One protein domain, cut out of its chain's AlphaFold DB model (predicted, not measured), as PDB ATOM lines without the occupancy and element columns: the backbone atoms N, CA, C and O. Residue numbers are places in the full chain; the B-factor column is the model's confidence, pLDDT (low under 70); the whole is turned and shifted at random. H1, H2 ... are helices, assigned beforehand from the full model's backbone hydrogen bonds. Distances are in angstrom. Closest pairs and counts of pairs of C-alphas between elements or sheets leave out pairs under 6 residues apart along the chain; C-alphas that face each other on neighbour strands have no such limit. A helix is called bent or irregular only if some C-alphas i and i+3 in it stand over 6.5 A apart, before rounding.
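AT A GLANCE: This is residues 13 to 158 of the 167 residues of an uncharacterized protein of Streptomyces sp. HG99 (UniProt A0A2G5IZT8). The model is a flat, open fan of long helices: H3 and H4 lie side by side as an antiparallel pair along the longest axis, H2a packs slantwise on H3 and also meets H4, and H1 packs slantwise on H2a. Beyond its bend, H2 swings away from H3 as the arm H2b, leaving an open gap that residues 78 to 88 cross on their way back to H3. The printed part has 146 residues with four named helices, in the order H1, H2, H3, H4, and no named strand; the class is all helix. H1, H2a, H3 and H4 form an up-and-down bundle, each running against the one before it. The whole is loose, with a radius of gyration of the C-alphas of 19.1 A, and it spans 60 by 42 by 18 A.

HOW THE PARTS SIT: H1, residues 13 to 38, has a kink of 27 degrees near residue 20. By its hydrogen bonds H2, residues 45 to 77, was assigned as one helix, but it is bent: C-alphas 59 and 62 are 7.4 A apart. Its arms, H2a with residues 45 to 59 and H2b with residues 62 to 77, stand at a steep tilt of 62 degrees. H1 touches H2a with residues 23 to 33 alone, opposite ways at a steep tilt of 40 degrees; the two make a helical hairpin, and their closest C-alphas, those of Glu 26 and Ala 50, are 5.6 A apart. H2b touches no helix. H3, residues 89 to 121, touches H2a with residues 102 to 114 alone, opposite ways at a steep tilt of 44 degrees; their closest C-alphas, those of Gly 55 and Ala 106, are 4.1 A apart. H3 touches H1 with residues 117 to 121 alone, the same way at a steep tilt of 42 degrees; their closest C-alphas, those of Ala 34 and Pro 117, are 5.3 A apart. H4, residues 127 to 152, forms a helical hairpin with H3: they touch, opposite ways at a shallow tilt of 12 degrees, and their closest C-alphas, those of Ala 93 and Thr 151, are 4.9 A apart. H4 touches H2a with residues 128 to 136 alone, the same way at 37 degrees, only just a steep tilt; their closest C-alphas, those of Gly 48 and Phe 132, are 5.8 A apart. H1 and H4 are apart, and H2b is apart from H1, H3 and H4. Every O i to N i+4 pair is within hydrogen-bond range in H2b and H4, against 20 of 22 in H1, 9 of 11 in H2a and 27 of 29 in H3.

IN THESE COORDINATES: H1 begins at C-alpha 13, at (-21.386, 1.984, 39.803), and is 37.2 A long from first to last C-alpha. H2a measures 22.0 A and H2b 20.9 A; H2b ends at C-alpha 77, at (-38.600, -1.996, 45.431). H3 measures 48.9 A and is neither bent nor irregular, but only just: C-alphas 114 and 117 are 6.2 A apart. H4 is 36.9 A long and ends at C-alpha 152, at (-39.858, -26.306, 13.137).

THE WHOLE: The two C-alphas farthest apart, those of Asn 39 and Pro 158, are 61.8 A from each other. The printed part has no cut. The link from H2 to H3, with 11 residues, is long; that from H1 to H2 is short, and that from H3 to H4 is tight. The mean pLDDT of the printed part is 80.5; it is under 70 at residues 13 to 25, 30 to 48 and 123 to 125.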
ATOM      1  N   THR A  13     -22.594   1.812  40.622       54.66
ATOM      2  CA  THR A  13     -21.386   1.984  39.803       54.66
ATOM      3  C   THR A  13     -20.225   1.153  40.336       54.66
ATOM      4  O   THR A  13     -19.478   0.586  39.545       54.66
ATOM      5  N   ALA A  14     -20.092   1.021  41.660       52.62
ATOM      6  CA  ALA A  14     -19.075   0.162  42.265       52.62
ATOM      7  C   ALA A  14     -19.285  -1.311  41.887       52.62
ATOM      8  O   ALA A  14     -18.330  -1.992  41.522       52.62
ATOM      9  N   SER A  15     -20.536  -1.786  41.897       61.44
ATOM     10  CA  SER A  15     -20.866  -3.161  41.512       61.44
ATOM     11  C   SER A  15     -20.566  -3.432  40.035       61.44
ATOM     12  O   SER A  15     -19.922  -4.426  39.715       61.44
ATOM     13  N   VAL A  16     -20.932  -2.509  39.136       59.12
ATOM     14  CA  VAL A  16     -20.607  -2.605  37.701       59.12
ATOM     15  C   VAL A  16     -19.097  -2.563  37.462       59.12
ATOM     16  O   VAL A  16     -18.589  -3.350  36.671       59.12
ATOM     17  N   VAL A  17     -18.361  -1.696  38.158       57.62
ATOM     18  CA  VAL A  17     -16.895  -1.614  38.047       57.62
ATOM     19  C   VAL A  17     -16.226  -2.895  38.554       57.62
ATOM     20  O   VAL A  17     -15.334  -3.407  37.887       57.62
ATOM     21  N   LEU A  18     -16.687  -3.466  39.671       60.44
ATOM     22  CA  LEU A  18     -16.193  -4.749  40.186       60.44
ATOM     23  C   LEU A  18     -16.519  -5.914  39.237       60.44
ATOM     24  O   LEU A  18     -15.648  -6.740  38.975       60.44
ATOM     25  N   LEU A  19     -17.725  -5.945  38.658       62.22
ATOM     26  CA  LEU A  19     -18.119  -6.915  37.625       62.22
ATOM     27  C   LEU A  19     -17.315  -6.769  36.330       62.22
ATOM     28  O   LEU A  19     -17.133  -7.752  35.621       62.22
ATOM     29  N   LEU A  20     -16.847  -5.563  36.006       64.12
ATOM     30  CA  LEU A  20     -15.994  -5.297  34.847       64.12
ATOM     31  C   LEU A  20     -14.510  -5.575  35.124       64.12
ATOM     32  O   LEU A  20     -13.763  -5.826  34.181       64.12
ATOM     33  N   CYS A  21     -14.073  -5.584  36.385       59.91
ATOM     34  CA  CYS A  21     -12.705  -5.970  36.742       59.91
ATOM     35  C   CYS A  21     -12.411  -7.442  36.430       59.91
ATOM     36  O   CYS A  21     -11.301  -7.757  36.008       59.91
ATOM     37  N   GLU A  22     -13.389  -8.336  36.586       68.38
ATOM     38  CA  GLU A  22     -13.232  -9.758  36.256       68.38
ATOM     39  C   GLU A  22     -12.891  -9.997  34.767       68.38
ATOM     40  O   GLU A  22     -11.829 -10.561  34.488       68.38
ATOM     41  N   PRO A  23     -13.664  -9.494  33.781       67.06
ATOM     42  CA  PRO A  23     -13.292  -9.610  32.374       67.06
ATOM     43  C   PRO A  23     -12.035  -8.805  32.025       67.06
ATOM     44  O   PRO A  23     -11.329  -9.166  31.089       67.06
ATOM     45  N   LEU A  24     -11.716  -7.732  32.757       68.38
ATOM     46  CA  LEU A  24     -10.490  -6.968  32.523       68.38
ATOM     47  C   LEU A  24      -9.236  -7.788  32.862       68.38
ATOM     48  O   LEU A  24      -8.276  -7.770  32.091       68.38
ATOM     49  N   LEU A  25      -9.254  -8.536  33.969       68.19
ATOM     50  CA  LEU A  25      -8.176  -9.463  34.325       68.19
ATOM     51  C   LEU A  25      -8.014 -10.563  33.274       68.19
ATOM     52  O   LEU A  25      -6.888 -10.898  32.914       68.19
ATOM     53  N   GLU A  26      -9.117 -11.065  32.722       72.00
ATOM     54  CA  GLU A  26      -9.051 -12.029  31.625       72.00
ATOM     55  C   GLU A  26      -8.483 -11.438  30.330       72.00
ATOM     56  O   GLU A  26      -7.695 -12.097  29.657       72.00
ATOM     57  N   VAL A  27      -8.820 -10.189  29.985       70.31
ATOM     58  CA  VAL A  27      -8.226  -9.503  28.823       70.31
ATOM     59  C   VAL A  27      -6.720  -9.313  29.019       70.31
ATOM     60  O   VAL A  27      -5.950  -9.550  28.090       70.31
ATOM     61  N   ILE A  28      -6.286  -8.915  30.217       72.75
ATOM     62  CA  ILE A  28      -4.860  -8.771  30.543       72.75
ATOM     63  C   ILE A  28      -4.148 -10.120  30.416       72.75
ATOM     64  O   ILE A  28      -3.098 -10.191  29.776       72.75
ATOM     65  N   LEU A  29      -4.735 -11.186  30.964       70.38
ATOM     66  CA  LEU A  29      -4.194 -12.538  30.858       70.38
ATOM     67  C   LEU A  29      -4.093 -12.978  29.392       70.38
ATOM     68  O   LEU A  29      -3.062 -13.500  28.985       70.38
ATOM     69  N   PHE A  30      -5.110 -12.683  28.579       69.75
ATOM     70  CA  PHE A  30      -5.119 -12.983  27.148       69.75
ATOM     71  C   PHE A  30      -4.006 -12.252  26.376       69.75
ATOM     72  O   PHE A  30      -3.338 -12.837  25.521       69.75
ATOM     73  N   VAL A  31      -3.776 -10.971  26.684       69.94
ATOM     74  CA  VAL A  31      -2.678 -10.191  26.090       69.94
ATOM     75  C   VAL A  31      -1.321 -10.746  26.521       69.94
ATOM     76  O   VAL A  31      -0.438 -10.888  25.675       69.94
ATOM     77  N   ALA A  32      -1.162 -11.108  27.797       68.00
ATOM     78  CA  ALA A  32       0.047 -11.762  28.289       68.00
ATOM     79  C   ALA A  32       0.320 -13.068  27.527       68.00
ATOM     80  O   ALA A  32       1.438 -13.275  27.066       68.00
ATOM     81  N   THR A  33      -0.709 -13.872  27.238       67.50
ATOM     82  CA  THR A  33      -0.569 -15.081  26.409       67.50
ATOM     83  C   THR A  33      -0.070 -14.784  25.002       67.50
ATOM     84  O   THR A  33       0.786 -15.496  24.487       67.50
ATOM     85  N   ALA A  34      -0.597 -13.750  24.343       66.25
ATOM     86  CA  ALA A  34      -0.157 -13.399  22.994       66.25
ATOM     87  C   ALA A  34       1.331 -13.007  22.967       66.25
ATOM     88  O   ALA A  34       2.031 -13.274  21.987       66.25
ATOM     89  N   ILE A  35       1.810 -12.391  24.052       68.69
ATOM     90  CA  ILE A  35       3.216 -12.045  24.253       68.69
ATOM     91  C   ILE A  35       4.040 -13.307  24.545       68.69
ATOM     92  O   ILE A  35       5.056 -13.524  23.888       68.69
ATOM     93  N   ASP A  36       3.581 -14.173  25.447       67.69
ATOM     94  CA  ASP A  36       4.267 -15.415  25.823       67.69
ATOM     95  C   ASP A  36       4.393 -16.393  24.648       67.69
ATOM     96  O   ASP A  36       5.459 -16.971  24.433       67.69
ATOM     97  N   LEU A  37       3.358 -16.509  23.813       66.56
ATOM     98  CA  LEU A  37       3.389 -17.335  22.602       66.56
ATOM     99  C   LEU A  37       4.412 -16.837  21.586       66.56
ATOM    100  O   LEU A  37       5.090 -17.633  20.940       66.56
ATOM    101  N   LYS A  38       4.566 -15.517  21.461       64.69
ATOM    102  CA  LYS A  38       5.608 -14.928  20.616       64.69
ATOM    103  C   LYS A  38       7.013 -15.170  21.176       64.69
ATOM    104  O   LYS A  38       7.965 -15.241  20.405       64.69
ATOM    105  N   ASN A  39       7.132 -15.333  22.491       67.88
ATOM    106  CA  ASN A  39       8.382 -15.669  23.170       67.88
ATOM    107  C   ASN A  39       8.670 -17.186  23.199       67.88
ATOM    108  O   ASN A  39       9.698 -17.590  23.738       67.88
ATOM    109  N   GLY A  40       7.807 -18.018  22.597       59.91
ATOM    110  CA  GLY A  40       8.010 -19.464  22.458       59.91
ATOM    111  C   GLY A  40       7.436 -20.321  23.591       59.91
ATOM    112  O   GLY A  40       7.802 -21.489  23.693       59.91
ATOM    113  N   ALA A  41       6.563 -19.772  24.442       60.88
ATOM    114  CA  ALA A  41       5.851 -20.556  25.450       60.88
ATOM    115  C   ALA A  41       4.780 -21.460  24.811       60.88
ATOM    116  O   ALA A  41       4.144 -21.082  23.826       60.88
ATOM    117  N   ASP A  42       4.548 -22.637  25.396       58.91
ATOM    118  CA  ASP A  42       3.471 -23.533  24.967       58.91
ATOM    119  C   ASP A  42       2.089 -22.946  25.324       58.91
ATOM    120  O   ASP A  42       1.888 -22.445  26.436       58.91
ATOM    121  N   PRO A  43       1.094 -23.016  24.422       58.00
ATOM    122  CA  PRO A  43      -0.231 -22.466  24.683       58.00
ATOM    123  C   PRO A  43      -1.020 -23.325  25.688       58.00
ATOM    124  O   PRO A  43      -1.617 -24.340  25.320       58.00
ATOM    125  N   GLY A  44      -1.082 -22.882  26.948       64.19
ATOM    126  CA  GLY A  44      -1.894 -23.506  28.008       64.19
ATOM    127  C   GLY A  44      -3.411 -23.462  27.753       64.19
ATOM    128  O   GLY A  44      -3.912 -22.583  27.044       64.19
ATOM    129  N   TRP A  45      -4.153 -24.407  28.342       62.19
ATOM    130  CA  TRP A  45      -5.612 -24.563  28.198       62.19
ATOM    131  C   TRP A  45      -6.405 -23.430  28.865       62.19
ATOM    132  O   TRP A  45      -7.514 -23.106  28.437       62.19
ATOM    133  N   GLU A  46      -5.811 -22.798  29.871       65.25
ATOM    134  CA  GLU A  46      -6.348 -21.672  30.631       65.25
ATOM    135  C   GLU A  46      -6.634 -20.462  29.723       65.25
ATOM    136  O   GLU A  46      -7.574 -19.700  29.945       65.25
ATOM    137  N   HIS A  47      -5.878 -20.321  28.632       66.38
ATOM    138  CA  HIS A  47      -5.922 -19.150  27.757       66.38
ATOM    139  C   HIS A  47      -7.046 -19.189  26.719       66.38
ATOM    140  O   HIS A  47      -7.604 -18.157  26.342       66.38
ATOM    141  N   GLY A  48      -7.419 -20.385  26.260       69.62
ATOM    142  CA  GLY A  48      -8.580 -20.550  25.389       69.62
ATOM    143  C   GLY A  48      -9.904 -20.374  26.127       69.62
ATOM    144  O   GLY A  48     -10.886 -19.915  25.539       69.62
ATOM    145  N   LEU A  49      -9.913 -20.685  27.427       76.19
ATOM    146  CA  LEU A  49     -11.058 -20.476  28.306       76.19
ATOM    147  C   LEU A  49     -11.364 -18.984  28.489       76.19
ATOM    148  O   LEU A  49     -12.526 -18.608  28.366       76.19
ATOM    149  N   ALA A  50     -10.342 -18.140  28.661       81.69
ATOM    150  CA  ALA A  50     -10.525 -16.692  28.801       81.69
ATOM    151  C   ALA A  50     -11.263 -16.076  27.596       81.69
ATOM    152  O   ALA A  50     -12.233 -15.333  27.731       81.69
ATOM    153  N   ALA A  51     -10.889 -16.457  26.371       83.88
ATOM    154  CA  ALA A  51     -11.585 -15.970  25.180       83.88
ATOM    155  C   ALA A  51     -13.069 -16.397  25.138       83.88
ATOM    156  O   ALA A  51     -13.924 -15.622  24.698       83.88
ATOM    157  N   LEU A  52     -13.388 -17.614  25.600       83.25
ATOM    158  CA  LEU A  52     -14.770 -18.093  25.709       83.25
ATOM    159  C   LEU A  52     -15.554 -17.334  26.784       83.25
ATOM    160  O   LEU A  52     -16.692 -16.935  26.528       83.25
ATOM    161  N   CYS A  53     -14.954 -17.115  27.954       83.56
ATOM    162  CA  CYS A  53     -15.533 -16.355  29.058       83.56
ATOM    163  C   CYS A  53     -15.824 -14.906  28.646       83.56
ATOM    164  O   CYS A  53     -16.958 -14.449  28.795       83.56
ATOM    165  N   ILE A  54     -14.868 -14.214  28.018       84.69
ATOM    166  CA  ILE A  54     -15.078 -12.865  27.469       84.69
ATOM    167  C   ILE A  54     -16.213 -12.869  26.439       84.69
ATOM    168  O   ILE A  54     -17.118 -12.036  26.516       84.69
ATOM    169  N   GLY A  55     -16.213 -13.817  25.495       88.25
ATOM    170  CA  GLY A  55     -17.284 -13.934  24.502       88.25
ATOM    171  C   GLY A  55     -18.663 -14.106  25.146       88.25
ATOM    172  O   GLY A  55     -19.620 -13.422  24.767       88.25
ATOM    173  N   LEU A  56     -18.766 -14.974  26.155       87.19
ATOM    174  CA  LEU A  56     -20.001 -15.206  26.902       87.19
ATOM    175  C   LEU A  56     -20.452 -13.942  27.643       87.19
ATOM    176  O   LEU A  56     -21.624 -13.574  27.558       87.19
ATOM    177  N   THR A  57     -19.534 -13.249  28.312       86.31
ATOM    178  CA  THR A  57     -19.810 -12.004  29.036       86.31
ATOM    179  C   THR A  57     -20.284 -10.900  28.096       86.31
ATOM    180  O   THR A  57     -21.286 -10.250  28.380       86.31
ATOM    181  N   VAL A  58     -19.652 -10.725  26.933       88.00
ATOM    182  CA  VAL A  58     -20.079  -9.732  25.933       88.00
ATOM    183  C   VAL A  58     -21.486 -10.038  25.415       88.00
ATOM    184  O   VAL A  58     -22.320  -9.139  25.299       88.00
ATOM    185  N   ALA A  59     -21.780 -11.306  25.126       90.06
ATOM    186  CA  ALA A  59     -23.056 -11.683  24.530       90.06
ATOM    187  C   ALA A  59     -24.225 -11.754  25.524       90.06
ATOM    188  O   ALA A  59     -25.357 -11.403  25.179       90.06
ATOM    189  N   TYR A  60     -23.978 -12.231  26.747       86.25
ATOM    190  CA  TYR A  60     -25.014 -12.460  27.756       86.25
ATOM    191  C   TYR A  60     -25.025 -11.415  28.868       86.25
ATOM    192  O   TYR A  60     -26.071 -11.237  29.484       86.25
ATOM    193  N   GLY A  61     -23.933 -10.688  29.102       83.94
ATOM    194  CA  GLY A  61     -23.793  -9.729  30.202       83.94
ATOM    195  C   GLY A  61     -24.942  -8.723  30.272       83.94
ATOM    196  O   GLY A  61     -25.680  -8.734  31.259       83.94
ATOM    197  N   PRO A  62     -25.210  -7.934  29.212       85.00
ATOM    198  CA  PRO A  62     -26.306  -6.965  29.224       85.00
ATOM    199  C   PRO A  62     -27.682  -7.598  29.471       85.00
ATOM    200  O   PRO A  62     -28.560  -6.983  30.070       85.00
ATOM    201  N   TYR A  63     -27.900  -8.828  29.000       84.06
ATOM    202  CA  TYR A  63     -29.143  -9.548  29.264       84.06
ATOM    203  C   TYR A  63     -29.257 -10.000  30.718       84.06
ATOM    204  O   TYR A  63     -30.315  -9.833  31.325       84.06
ATOM    205  N   THR A  64     -28.184 -10.567  31.263       82.81
ATOM    206  CA  THR A  64     -28.132 -11.058  32.637       82.81
ATOM    207  C   THR A  64     -28.305  -9.909  33.620       82.81
ATOM    208  O   THR A  64     -29.134 -10.032  34.516       82.81
ATOM    209  N   ILE A  65     -27.626  -8.777  33.396       80.69
ATOM    210  CA  ILE A  65     -27.747  -7.571  34.228       80.69
ATOM    211  C   ILE A  65     -29.203  -7.100  34.264       80.69
ATOM    212  O   ILE A  65     -29.825  -7.147  35.317       80.69
ATOM    213  N   ARG A  66     -29.824  -6.839  33.104       81.81
ATOM    214  CA  ARG A  66     -31.240  -6.417  33.037       81.81
ATOM    215  C   ARG A  66     -32.200  -7.376  33.748       81.81
ATOM    216  O   ARG A  66     -33.214  -6.959  34.307       81.81
ATOM    217  N   ARG A  67     -31.921  -8.681  33.696       80.44
ATOM    218  CA  ARG A  67     -32.746  -9.699  34.357       80.44
ATOM    219  C   ARG A  67     -32.581  -9.667  35.874       80.44
ATOM    220  O   ARG A  67     -33.573  -9.837  36.585       80.44
ATOM    221  N   LEU A  68     -31.350  -9.499  36.349       81.50
ATOM    222  CA  LEU A  68     -31.036  -9.362  37.767       81.50
ATOM    223  C   LEU A  68     -31.628  -8.067  38.322       81.50
ATOM    224  O   LEU A  68     -32.314  -8.133  39.339       81.50
ATOM    225  N   ASP A  69     -31.497  -6.955  37.600       82.00
ATOM    226  CA  ASP A  69     -32.080  -5.659  37.964       82.00
ATOM    227  C   ASP A  69     -33.600  -5.759  38.105       82.00
ATOM    228  O   ASP A  69     -34.169  -5.341  39.110       82.00
ATOM    229  N   GLY A  70     -34.277  -6.411  37.152       83.50
ATOM    230  CA  GLY A  70     -35.717  -6.656  37.247       83.50
ATOM    231  C   GLY A  70     -36.108  -7.521  38.454       83.50
ATOM    232  O   GLY A  70     -37.151  -7.303  39.068       83.50
ATOM    233  N   HIS A  71     -35.272  -8.492  38.830       79.56
ATOM    234  CA  HIS A  71     -35.496  -9.314  40.024       79.56
ATOM    235  C   HIS A  71     -35.269  -8.531  41.320       79.56
ATOM    236  O   HIS A  71     -36.040  -8.684  42.268       79.56
ATOM    237  N   ALA A  72     -34.230  -7.699  41.362       82.44
ATOM    238  CA  ALA A  72     -33.926  -6.828  42.488       82.44
ATOM    239  C   ALA A  72     -35.036  -5.789  42.680       82.44
ATOM    240  O   ALA A  72     -35.576  -5.677  43.778       82.44
ATOM    241  N   ALA A  73     -35.472  -5.128  41.605       84.31
ATOM    242  CA  ALA A  73     -36.579  -4.178  41.630       84.31
ATOM    243  C   ALA A  73     -37.877  -4.826  42.136       84.31
ATOM    244  O   ALA A  73     -38.595  -4.238  42.944       84.31
ATOM    245  N   HIS A  74     -38.163  -6.067  41.727       82.38
ATOM    246  CA  HIS A  74     -39.326  -6.798  42.230       82.38
ATOM    247  C   HIS A  74     -39.219  -7.116  43.728       82.38
ATOM    248  O   HIS A  74     -40.171  -6.900  44.475       82.38
ATOM    249  N   ARG A  75     -38.064  -7.624  44.184       84.62
ATOM    250  CA  ARG A  75     -37.880  -8.085  45.571       84.62
ATOM    251  C   ARG A  75     -37.679  -6.960  46.584       84.62
ATOM    252  O   ARG A  75     -38.083  -7.126  47.729       84.62
ATOM    253  N   LEU A  76     -37.017  -5.877  46.188       85.25
ATOM    254  CA  LEU A  76     -36.561  -4.817  47.091       85.25
ATOM    255  C   LEU A  76     -37.361  -3.520  46.933       85.25
ATOM    256  O   LEU A  76     -37.507  -2.788  47.906       85.25
ATOM    257  N   ALA A  77     -37.899  -3.246  45.739       83.50
ATOM    258  CA  ALA A  77     -38.600  -1.996  45.431       83.50
ATOM    259  C   ALA A  77     -40.095  -2.184  45.107       83.50
ATOM    260  O   ALA A  77     -40.765  -1.237  44.701       83.50
ATOM    261  N   GLY A  78     -40.637  -3.398  45.267       87.12
ATOM    262  CA  GLY A  78     -42.058  -3.682  45.037       87.12
ATOM    263  C   GLY A  78     -42.505  -3.567  43.576       87.12
ATOM    264  O   GLY A  78     -43.705  -3.488  43.311       87.12
ATOM    265  N   ALA A  79     -41.569  -3.557  42.618       84.06
ATOM    266  CA  ALA A  79     -41.898  -3.532  41.195       84.06
ATOM    267  C   ALA A  79     -42.662  -4.808  40.773       84.06
ATOM    268  O   ALA A  79     -42.571  -5.833  41.453       84.06
ATOM    269  N   PRO A  80     -43.403  -4.805  39.649       85.56
ATOM    270  CA  PRO A  80     -44.066  -6.006  39.142       85.56
ATOM    271  C   PRO A  80     -43.090  -7.166  38.895       85.56
ATOM    272  O   PRO A  80     -41.927  -6.954  38.552       85.56
ATOM    273  N   ALA A  81     -43.571  -8.406  39.035       83.00
ATOM    274  CA  ALA A  81     -42.740  -9.587  38.818       83.00
ATOM    275  C   ALA A  81     -42.185  -9.618  37.378       83.00
ATOM    276  O   ALA A  81     -42.955  -9.420  36.430       83.00
ATOM    277  N   PRO A  82     -40.883  -9.908  37.183       82.56
ATOM    278  CA  PRO A  82     -40.292  -9.930  35.854       82.56
ATOM    279  C   PRO A  82     -40.983 -10.977  34.964       82.56
ATOM    280  O   PRO A  82     -41.293 -12.084  35.431       82.56
ATOM    281  N   PRO A  83     -41.232 -10.660  33.679       81.19
ATOM    282  CA  PRO A  83     -41.963 -11.539  32.779       81.19
ATOM    283  C   PRO A  83     -41.247 -12.885  32.631       81.19
ATOM    284  O   PRO A  83     -40.031 -12.964  32.437       81.19
ATOM    285  N   LYS A  84     -42.018 -13.971  32.734       82.56
ATOM    286  CA  LYS A  84     -41.496 -15.330  32.555       82.56
ATOM    287  C   LYS A  84     -41.202 -15.581  31.071       82.56
ATOM    288  O   LYS A  84     -41.966 -15.111  30.227       82.56
ATOM    289  N   PRO A  85     -40.156 -16.361  30.741       83.38
ATOM    290  CA  PRO A  85     -39.865 -16.701  29.355       83.38
ATOM    291  C   PRO A  85     -41.059 -17.426  28.708       83.38
ATOM    292  O   PRO A  85     -41.726 -18.235  29.375       83.38
ATOM    293  N   PRO A  86     -41.353 -17.144  27.427       86.75
ATOM    294  CA  PRO A  86     -42.491 -17.719  26.727       86.75
ATOM    295  C   PRO A  86     -42.363 -19.242  26.642       86.75
ATOM    296  O   PRO A  86     -41.339 -19.793  26.246       86.75
ATOM    297  N   ARG A  87     -43.426 -19.951  27.031       84.12
ATOM    298  CA  ARG A  87     -43.395 -21.418  27.179       84.12
ATOM    299  C   ARG A  87     -43.857 -22.184  25.942       84.12
ATOM    300  O   ARG A  87     -43.538 -23.373  25.826       84.12
ATOM    301  N   TYR A  88     -44.577 -21.527  25.031       84.12
ATOM    302  CA  TYR A  88     -45.294 -22.170  23.928       84.12
ATOM    303  C   TYR A  88     -45.276 -21.330  22.646       84.12
ATOM    304  O   TYR A  88     -45.061 -20.118  22.682       84.12
ATOM    305  N   GLY A  89     -45.566 -21.994  21.526       86.50
ATOM    306  CA  GLY A  89     -45.798 -21.369  20.226       86.50
ATOM    307  C   GLY A  89     -44.599 -20.603  19.662       86.50
ATOM    308  O   GLY A  89     -43.454 -20.801  20.068       86.50
ATOM    309  N   MET A  90     -44.890 -19.703  18.722       85.38
ATOM    310  CA  MET A  90     -43.883 -18.880  18.039       85.38
ATOM    311  C   MET A  90     -43.156 -17.909  18.971       85.38
ATOM    312  O   MET A  90     -41.990 -17.615  18.739       85.38
ATOM    313  N   ALA A  91     -43.790 -17.474  20.064       86.94
ATOM    314  CA  ALA A  91     -43.124 -16.646  21.067       86.94
ATOM    315  C   ALA A  91     -41.944 -17.383  21.724       86.94
ATOM    316  O   ALA A  91     -40.894 -16.790  21.948       86.94
ATOM    317  N   ARG A  92     -42.085 -18.693  21.988       86.81
ATOM    318  CA  ARG A  92     -40.973 -19.520  22.473       86.81
ATOM    319  C   ARG A  92     -39.893 -19.687  21.415       86.81
ATOM    320  O   ARG A  92     -38.729 -19.503  21.734       86.81
ATOM    321  N   ALA A  93     -40.272 -19.999  20.177       87.69
ATOM    322  CA  ALA A  93     -39.310 -20.145  19.086       87.69
ATOM    323  C   ALA A  93     -38.478 -18.865  18.880       87.69
ATOM    324  O   ALA A  93     -37.257 -18.938  18.796       87.69
ATOM    325  N   GLY A  94     -39.120 -17.691  18.891       88.31
ATOM    326  CA  GLY A  94     -38.432 -16.402  18.804       88.31
ATOM    327  C   GLY A  94     -37.482 -16.148  19.978       88.31
ATOM    328  O   GLY A  94     -36.364 -15.688  19.766       88.31
ATOM    329  N   HIS A  95     -37.884 -16.507  21.200       89.94
ATOM    330  CA  HIS A  95     -37.016 -16.391  22.374       89.94
ATOM    331  C   HIS A  95     -35.772 -17.287  22.280       89.94
ATOM    332  O   HIS A  95     -34.666 -16.827  22.546       89.94
ATOM    333  N   GLU A  96     -35.934 -18.544  21.860       91.75
ATOM    334  CA  GLU A  96     -34.811 -19.475  21.663       91.75
ATOM    335  C   GLU A  96     -33.896 -19.016  20.516       91.75
ATOM    336  O   GLU A  96     -32.675 -19.095  20.623       91.75
ATOM    337  N   ALA A  97     -34.464 -18.464  19.437       90.38
ATOM    338  CA  ALA A  97     -33.689 -17.876  18.350       90.38
ATOM    339  C   ALA A  97     -32.851 -16.677  18.827       90.38
ATOM    340  O   ALA A  97     -31.679 -16.573  18.474       90.38
ATOM    341  N   GLU A  98     -33.405 -15.801  19.670       92.38
ATOM    342  CA  GLU A  98     -32.654 -14.689  20.262       92.38
ATOM    343  C   GLU A  98     -31.516 -15.188  21.170       92.38
ATOM    344  O   GLU A  98     -30.397 -14.670  21.115       92.38
ATOM    345  N   LEU A  99     -31.764 -16.225  21.978       93.19
ATOM    346  CA  LEU A  99     -30.727 -16.854  22.802       93.19
ATOM    347  C   LEU A  99     -29.619 -17.478  21.949       93.19
ATOM    348  O   LEU A  99     -28.443 -17.341  22.288       93.19
ATOM    349  N   TRP A 100     -29.975 -18.113  20.834       94.88
ATOM    350  CA  TRP A 100     -29.008 -18.654  19.889       94.88
ATOM    351  C   TRP A 100     -28.181 -17.560  19.205       94.88
ATOM    352  O   TRP A 100     -26.960 -17.695  19.121       94.88
ATOM    353  N   LEU A 101     -28.795 -16.445  18.790       93.25
ATOM    354  CA  LEU A 101     -28.069 -15.299  18.222       93.25
ATOM    355  C   LEU A 101     -27.021 -14.746  19.197       93.25
ATOM    356  O   LEU A 101     -25.928 -14.362  18.783       93.25
ATOM    357  N   ARG A 102     -27.304 -14.762  20.503       93.81
ATOM    358  CA  ARG A 102     -26.306 -14.404  21.523       93.81
ATOM    359  C   ARG A 102     -25.193 -15.439  21.627       93.81
ATOM    360  O   ARG A 102     -24.035 -15.060  21.723       93.81
ATOM    361  N   THR A 103     -25.492 -16.736  21.540       92.69
ATOM    362  CA  THR A 103     -24.436 -17.765  21.467       92.69
ATOM    363  C   THR A 103     -23.556 -17.591  20.232       92.69
ATOM    364  O   THR A 103     -22.342 -17.744  20.326       92.69
ATOM    365  N   LEU A 104     -24.144 -17.235  19.087       95.44
ATOM    366  CA  LEU A 104     -23.385 -16.905  17.883       95.44
ATOM    367  C   LEU A 104     -22.478 -15.694  18.101       95.44
ATOM    368  O   LEU A 104     -21.309 -15.753  17.728       95.44
ATOM    369  N   LEU A 105     -22.982 -14.630  18.732       93.50
ATOM    370  CA  LEU A 105     -22.172 -13.465  19.088       93.50
ATOM    371  C   LEU A 105     -21.018 -13.851  20.024       93.50
ATOM    372  O   LEU A 105     -19.880 -13.469  19.765       93.50
ATOM    373  N   ALA A 106     -21.282 -14.656  21.057       92.31
ATOM    374  CA  ALA A 106     -20.256 -15.140  21.979       92.31
ATOM    375  C   ALA A 106     -19.160 -15.918  21.242       92.31
ATOM    376  O   ALA A 106     -17.972 -15.641  21.411       92.31
ATOM    377  N   ALA A 107     -19.559 -16.856  20.380       93.19
ATOM    378  CA  ALA A 107     -18.638 -17.652  19.580       93.19
ATOM    379  C   ALA A 107     -17.840 -16.790  18.589       93.19
ATOM    380  O   ALA A 107     -16.651 -17.033  18.393       93.19
ATOM    381  N   ALA A 108     -18.466 -15.773  17.988       94.69
ATOM    382  CA  ALA A 108     -17.804 -14.846  17.077       94.69
ATOM    383  C   ALA A 108     -16.739 -14.004  17.793       94.69
ATOM    384  O   ALA A 108     -15.613 -13.918  17.307       94.69
ATOM    385  N   VAL A 109     -17.065 -13.443  18.963       91.19
ATOM    386  CA  VAL A 109     -16.122 -12.670  19.788       91.19
ATOM    387  C   VAL A 109     -14.963 -13.550  20.247       91.19
ATOM    388  O   VAL A 109     -13.809 -13.196  20.017       91.19
ATOM    389  N   ALA A 110     -15.252 -14.725  20.814       89.88
ATOM    390  CA  ALA A 110     -14.220 -15.659  21.257       89.88
ATOM    391  C   ALA A 110     -13.298 -16.066  20.100       89.88
ATOM    392  O   ALA A 110     -12.076 -16.044  20.228       89.88
ATOM    393  N   ARG A 111     -13.868 -16.380  18.930       92.44
ATOM    394  CA  ARG A 111     -13.085 -16.738  17.747       92.44
ATOM    395  C   ARG A 111     -12.223 -15.577  17.261       92.44
ATOM    396  O   ARG A 111     -11.076 -15.825  16.907       92.44
ATOM    397  N   ALA A 112     -12.751 -14.353  17.237       90.12
ATOM    398  CA  ALA A 112     -12.000 -13.165  16.840       90.12
ATOM    399  C   ALA A 112     -10.819 -12.909  17.784       90.12
ATOM    400  O   ALA A 112      -9.704 -12.706  17.308       90.12
ATOM    401  N   LEU A 113     -11.048 -13.015  19.099       86.25
ATOM    402  CA  LEU A 113      -9.991 -12.924  20.101       86.25
ATOM    403  C   LEU A 113      -8.927 -13.985  19.842       86.25
ATOM    404  O   LEU A 113      -7.785 -13.621  19.619       86.25
ATOM    405  N   LEU A 114      -9.301 -15.265  19.740       86.31
ATOM    406  CA  LEU A 114      -8.370 -16.371  19.473       86.31
ATOM    407  C   LEU A 114      -7.657 -16.264  18.115       86.31
ATOM    408  O   LEU A 114      -6.550 -16.769  17.971       86.31
ATOM    409  N   GLN A 115      -8.269 -15.628  17.114       88.69
ATOM    410  CA  GLN A 115      -7.680 -15.468  15.782       88.69
ATOM    411  C   GLN A 115      -6.563 -14.416  15.759       88.69
ATOM    412  O   GLN A 115      -5.592 -14.584  15.020       88.69
ATOM    413  N   ALA A 116      -6.675 -13.361  16.569       85.06
ATOM    414  CA  ALA A 116      -5.684 -12.289  16.646       85.06
ATOM    415  C   ALA A 116      -4.256 -12.780  16.987       85.06
ATOM    416  O   ALA A 116      -3.341 -12.459  16.226       85.06
ATOM    417  N   PRO A 117      -4.018 -13.594  18.041       75.75
ATOM    418  CA  PRO A 117      -2.690 -14.116  18.341       75.75
ATOM    419  C   PRO A 117      -2.201 -15.113  17.285       75.75
ATOM    420  O   PRO A 117      -1.006 -15.151  17.022       75.75
ATOM    421  N   ILE A 118      -3.087 -15.866  16.619       81.94
ATOM    422  CA  ILE A 118      -2.684 -16.758  15.515       81.94
ATOM    423  C   ILE A 118      -2.060 -15.945  14.374       81.94
ATOM    424  O   ILE A 118      -0.999 -16.302  13.871       81.94
ATOM    425  N   TRP A 119      -2.683 -14.825  13.992       84.38
ATOM    426  CA  TRP A 119      -2.113 -13.920  12.988       84.38
ATOM    427  C   TRP A 119      -0.850 -13.207  13.473       84.38
ATOM    428  O   TRP A 119       0.037 -12.937  12.672       84.38
ATOM    429  N   TYR A 120      -0.768 -12.906  14.769       78.44
ATOM    430  CA  TYR A 120       0.378 -12.218  15.360       78.44
ATOM    431  C   TYR A 120       1.627 -13.103  15.480       78.44
ATOM    432  O   TYR A 120       2.741 -12.610  15.309       78.44
ATOM    433  N   VAL A 121       1.451 -14.392  15.784       75.56
ATOM    434  CA  VAL A 121       2.543 -15.349  16.020       75.56
ATOM    435  C   VAL A 121       3.012 -16.020  14.719       75.56
ATOM    436  O   VAL A 121       4.194 -16.328  14.599       75.56
ATOM    437  N   GLY A 122       2.134 -16.226  13.730       72.75
ATOM    438  CA  GLY A 122       2.492 -16.909  12.478       72.75
ATOM    439  C   GLY A 122       2.654 -18.423  12.670       72.75
ATOM    440  O   GLY A 122       1.736 -19.076  13.164       72.75
ATOM    441  N   ASP A 123       3.817 -18.984  12.320       65.44
ATOM    442  CA  ASP A 123       4.106 -20.437  12.316       65.44
ATOM    443  C   ASP A 123       4.329 -21.057  13.719       65.44
ATOM    444  O   ASP A 123       4.913 -22.133  13.863       65.44
ATOM    445  N   GLY A 124       3.886 -20.382  14.783       68.06
ATOM    446  CA  GLY A 124       4.000 -20.874  16.158       68.06
ATOM    447  C   GLY A 124       2.957 -21.934  16.530       68.06
ATOM    448  O   GLY A 124       1.987 -22.196  15.810       68.06
ATOM    449  N   HIS A 125       3.136 -22.535  17.710       69.69
ATOM    450  CA  HIS A 125       2.249 -23.567  18.252       69.69
ATOM    451  C   HIS A 125       0.870 -22.964  18.574       69.69
ATOM    452  O   HIS A 125       0.657 -22.361  19.616       69.69
ATOM    453  N   THR A 126      -0.077 -23.092  17.638       77.25
ATOM    454  CA  THR A 126      -1.412 -22.456  17.692       77.25
ATOM    455  C   THR A 126      -2.569 -23.464  17.644       77.25
ATOM    456  O   THR A 126      -3.739 -23.084  17.545       77.25
ATOM    457  N   GLU A 127      -2.264 -24.763  17.735       81.12
ATOM    458  CA  GLU A 127      -3.241 -25.858  17.642       81.12
ATOM    459  C   GLU A 127      -4.312 -25.803  18.736       81.12
ATOM    460  O   GLU A 127      -5.499 -25.985  18.457       81.12
ATOM    461  N   SER A 128      -3.932 -25.489  19.977       78.38
ATOM    462  CA  SER A 128      -4.896 -25.401  21.078       78.38
ATOM    463  C   SER A 128      -5.896 -24.259  20.862       78.38
ATOM    464  O   SER A 128      -7.100 -24.478  21.003       78.38
ATOM    465  N   LEU A 129      -5.443 -23.082  20.405       81.69
ATOM    466  CA  LEU A 129      -6.304 -21.942  20.051       81.69
ATOM    467  C   LEU A 129      -7.329 -22.333  18.975       81.69
ATOM    468  O   LEU A 129      -8.520 -22.047  19.124       81.69
ATOM    469  N   ARG A 130      -6.897 -23.048  17.924       85.75
ATOM    470  CA  ARG A 130      -7.797 -23.605  16.896       85.75
ATOM    471  C   ARG A 130      -8.805 -24.592  17.490       85.75
ATOM    472  O   ARG A 130      -9.983 -24.558  17.127       85.75
ATOM    473  N   GLY A 131      -8.380 -25.423  18.441       86.75
ATOM    474  CA  GLY A 131      -9.261 -26.317  19.195       86.75
ATOM    475  C   GLY A 131     -10.396 -25.573  19.906       86.75
ATOM    476  O   GLY A 131     -11.562 -25.957  19.788       86.75
ATOM    477  N   PHE A 132     -10.096 -24.458  20.573       85.31
ATOM    478  CA  PHE A 132     -11.110 -23.623  21.228       85.31
ATOM    479  C   PHE A 132     -12.047 -22.924  20.237       85.31
ATOM    480  O   PHE A 132     -13.257 -22.880  20.476       85.31
ATOM    481  N   GLN A 133     -11.539 -22.456  19.091       88.50
ATOM    482  CA  GLN A 133     -12.390 -21.924  18.019       88.50
ATOM    483  C   GLN A 133     -13.403 -22.976  17.541       88.50
ATOM    484  O   GLN A 133     -14.582 -22.670  17.345       88.50
ATOM    485  N   TRP A 134     -12.967 -24.228  17.393       91.62
ATOM    486  CA  TRP A 134     -13.842 -25.325  16.990       91.62
ATOM    487  C   TRP A 134     -14.872 -25.684  18.062       91.62
ATOM    488  O   TRP A 134     -16.040 -25.914  17.745       91.62
ATOM    489  N   THR A 135     -14.478 -25.664  19.335       89.00
ATOM    490  CA  THR A 135     -15.396 -25.839  20.468       89.00
ATOM    491  C   THR A 135     -16.481 -24.760  20.484       89.00
ATOM    492  O   THR A 135     -17.662 -25.096  20.597       89.00
ATOM    493  N   ALA A 136     -16.121 -23.488  20.283       89.31
ATOM    494  CA  ALA A 136     -17.081 -22.385  20.208       89.31
ATOM    495  C   ALA A 136     -18.092 -22.577  19.063       89.31
ATOM    496  O   ALA A 136     -19.302 -22.440  19.258       89.31
ATOM    497  N   LEU A 137     -17.606 -22.956  17.875       93.00
ATOM    498  CA  LEU A 137     -18.451 -23.225  16.708       93.00
ATOM    499  C   LEU A 137     -19.380 -24.423  16.930       93.00
ATOM    500  O   LEU A 137     -20.561 -24.348  16.594       93.00
ATOM    501  N   ARG A 138     -18.880 -25.510  17.529       93.44
ATOM    502  CA  ARG A 138     -19.695 -26.680  17.881       93.44
ATOM    503  C   ARG A 138     -20.799 -26.320  18.866       93.44
ATOM    504  O   ARG A 138     -21.942 -26.702  18.638       93.44
ATOM    505  N   ALA A 139     -20.487 -25.569  19.920       91.38
ATOM    506  CA  ALA A 139     -21.479 -25.129  20.898       91.38
ATOM    507  C   ALA A 139     -22.581 -24.279  20.240       91.38
ATOM    508  O   ALA A 139     -23.768 -24.551  20.429       91.38
ATOM    509  N   ALA A 140     -22.200 -23.312  19.398       94.06
ATOM    510  CA  ALA A 140     -23.152 -22.490  18.653       94.06
ATOM    511  C   ALA A 140     -23.987 -23.305  17.649       94.06
ATOM    512  O   ALA A 140     -25.186 -23.063  17.504       94.06
ATOM    513  N   GLY A 141     -23.379 -24.289  16.983       94.25
ATOM    514  CA  GLY A 141     -24.062 -25.202  16.068       94.25
ATOM    515  C   GLY A 141     -25.083 -26.089  16.781       94.25
ATOM    516  O   GLY A 141     -26.235 -26.149  16.363       94.25
ATOM    517  N   ILE A 142     -24.696 -26.719  17.895       95.25
ATOM    518  CA  ILE A 142     -25.584 -27.558  18.716       95.25
ATOM    519  C   ILE A 142     -26.763 -26.732  19.235       95.25
ATOM    520  O   ILE A 142     -27.913 -27.149  19.097       95.25
ATOM    521  N   HIS A 143     -26.505 -25.542  19.780       94.00
ATOM    522  CA  HIS A 143     -27.578 -24.663  20.237       94.00
ATOM    523  C   HIS A 143     -28.482 -24.227  19.074       94.00
ATOM    524  O   HIS A 143     -29.700 -24.198  19.226       94.00
ATOM    525  N   GLY A 144     -27.916 -23.982  17.890       93.19
ATOM    526  CA  GLY A 144     -28.681 -23.678  16.680       93.19
ATOM    527  C   GLY A 144     -29.621 -24.805  16.279       93.19
ATOM    528  O   GLY A 144     -30.789 -24.551  16.007       93.19
ATOM    529  N   VAL A 145     -29.158 -26.057  16.323       94.00
ATOM    530  CA  VAL A 145     -30.013 -27.230  16.085       94.00
ATOM    531  C   VAL A 145     -31.159 -27.271  17.095       94.00
ATOM    532  O   VAL A 145     -32.309 -27.445  16.698       94.00
ATOM    533  N   VAL A 146     -30.877 -27.046  18.381       90.38
ATOM    534  CA  VAL A 146     -31.914 -27.003  19.423       90.38
ATOM    535  C   VAL A 146     -32.920 -25.880  19.157       90.38
ATOM    536  O   VAL A 146     -34.124 -26.138  19.156       90.38
ATOM    537  N   ALA A 147     -32.465 -24.663  18.863       89.25
ATOM    538  CA  ALA A 147     -33.338 -23.532  18.556       89.25
ATOM    539  C   ALA A 147     -34.197 -23.796  17.306       89.25
ATOM    540  O   ALA A 147     -35.405 -23.551  17.314       89.25
ATOM    541  N   LEU A 148     -33.609 -24.391  16.262       88.19
ATOM    542  CA  LEU A 148     -34.321 -24.812  15.054       88.19
ATOM    543  C   LEU A 148     -35.418 -25.834  15.362       88.19
ATOM    544  O   LEU A 148     -36.492 -25.745  14.766       88.19
ATOM    545  N   THR A 149     -35.214 -26.756  16.312       88.88
ATOM    546  CA  THR A 149     -36.275 -27.708  16.683       88.88
ATOM    547  C   THR A 149     -37.523 -27.002  17.222       88.88
ATOM    548  O   THR A 149     -38.634 -27.407  16.886       88.88
ATOM    549  N   TYR A 150     -37.377 -25.905  17.978       85.69
ATOM    550  CA  TYR A 150     -38.513 -25.123  18.485       85.69
ATOM    551  C   TYR A 150     -39.217 -24.301  17.404       85.69
ATOM    552  O   TYR A 150     -40.422 -24.064  17.509       85.69
ATOM    553  N   THR A 151     -38.485 -23.885  16.371       83.69
ATOM    554  CA  THR A 151     -39.036 -23.169  15.214       83.69
ATOM    555  C   THR A 151     -39.795 -24.112  14.282       83.69
ATOM    556  O   THR A 151     -40.896 -23.781  13.848       83.69
ATOM    557  N   LEU A 152     -39.246 -25.302  14.014       85.50
ATOM    558  CA  LEU A 152     -39.858 -26.306  13.137       85.50
ATOM    559  C   LEU A 152     -41.002 -27.072  13.823       85.50
ATOM    560  O   LEU A 152     -42.019 -27.355  13.193       85.50
ATOM    561  N   TRP A 153     -40.875 -27.362  15.122       84.62
ATOM    562  CA  TRP A 153     -41.889 -28.050  15.930       84.62
ATOM    563  C   TRP A 153     -42.299 -27.224  17.159       84.62
ATOM    564  O   TRP A 153     -41.945 -27.549  18.299       84.62
ATOM    565  N   PRO A 154     -43.100 -26.160  16.975       81.50
ATOM    566  CA  PRO A 154     -43.526 -25.316  18.080       81.50
ATOM    567  C   PRO A 154     -44.374 -26.073  19.103       81.50
ATOM    568  O   PRO A 154     -45.419 -26.656  18.795       81.50
ATOM    569  N   LYS A 155     -43.954 -26.003  20.370       76.06
ATOM    570  CA  LYS A 155     -44.657 -26.643  21.486       76.06
ATOM    571  C   LYS A 155     -46.036 -26.005  21.685       76.06
ATOM    572  O   LYS A 155     -46.139 -24.800  21.923       76.06
ATOM    573  N   LYS A 156     -47.098 -26.812  21.606       77.12
ATOM    574  CA  LYS A 156     -48.492 -26.367  21.783       77.12
ATOM    575  C   LYS A 156     -48.826 -26.180  23.268       77.12
ATOM    576  O   LYS A 156     -48.357 -26.945  24.108       77.12
ATOM    577  N   ALA A 157     -49.654 -25.183  23.581       75.12
ATOM    578  CA  ALA A 157     -50.179 -24.994  24.933       75.12
ATOM    579  C   ALA A 157     -51.162 -26.131  25.318       75.12
ATOM    580  O   ALA A 157     -51.899 -26.607  24.436       75.12
ATOM    581  N   PRO A 158     -51.197 -26.550  26.603       75.12
ATOM    582  CA  PRO A 158     -52.191 -27.492  27.125       75.12
ATOM    583  C   PRO A 158     -53.628 -27.014  26.870       75.12
ATOM    584  O   PRO A 158     -53.885 -25.811  26.842       75.12
TER     585      PRO A 158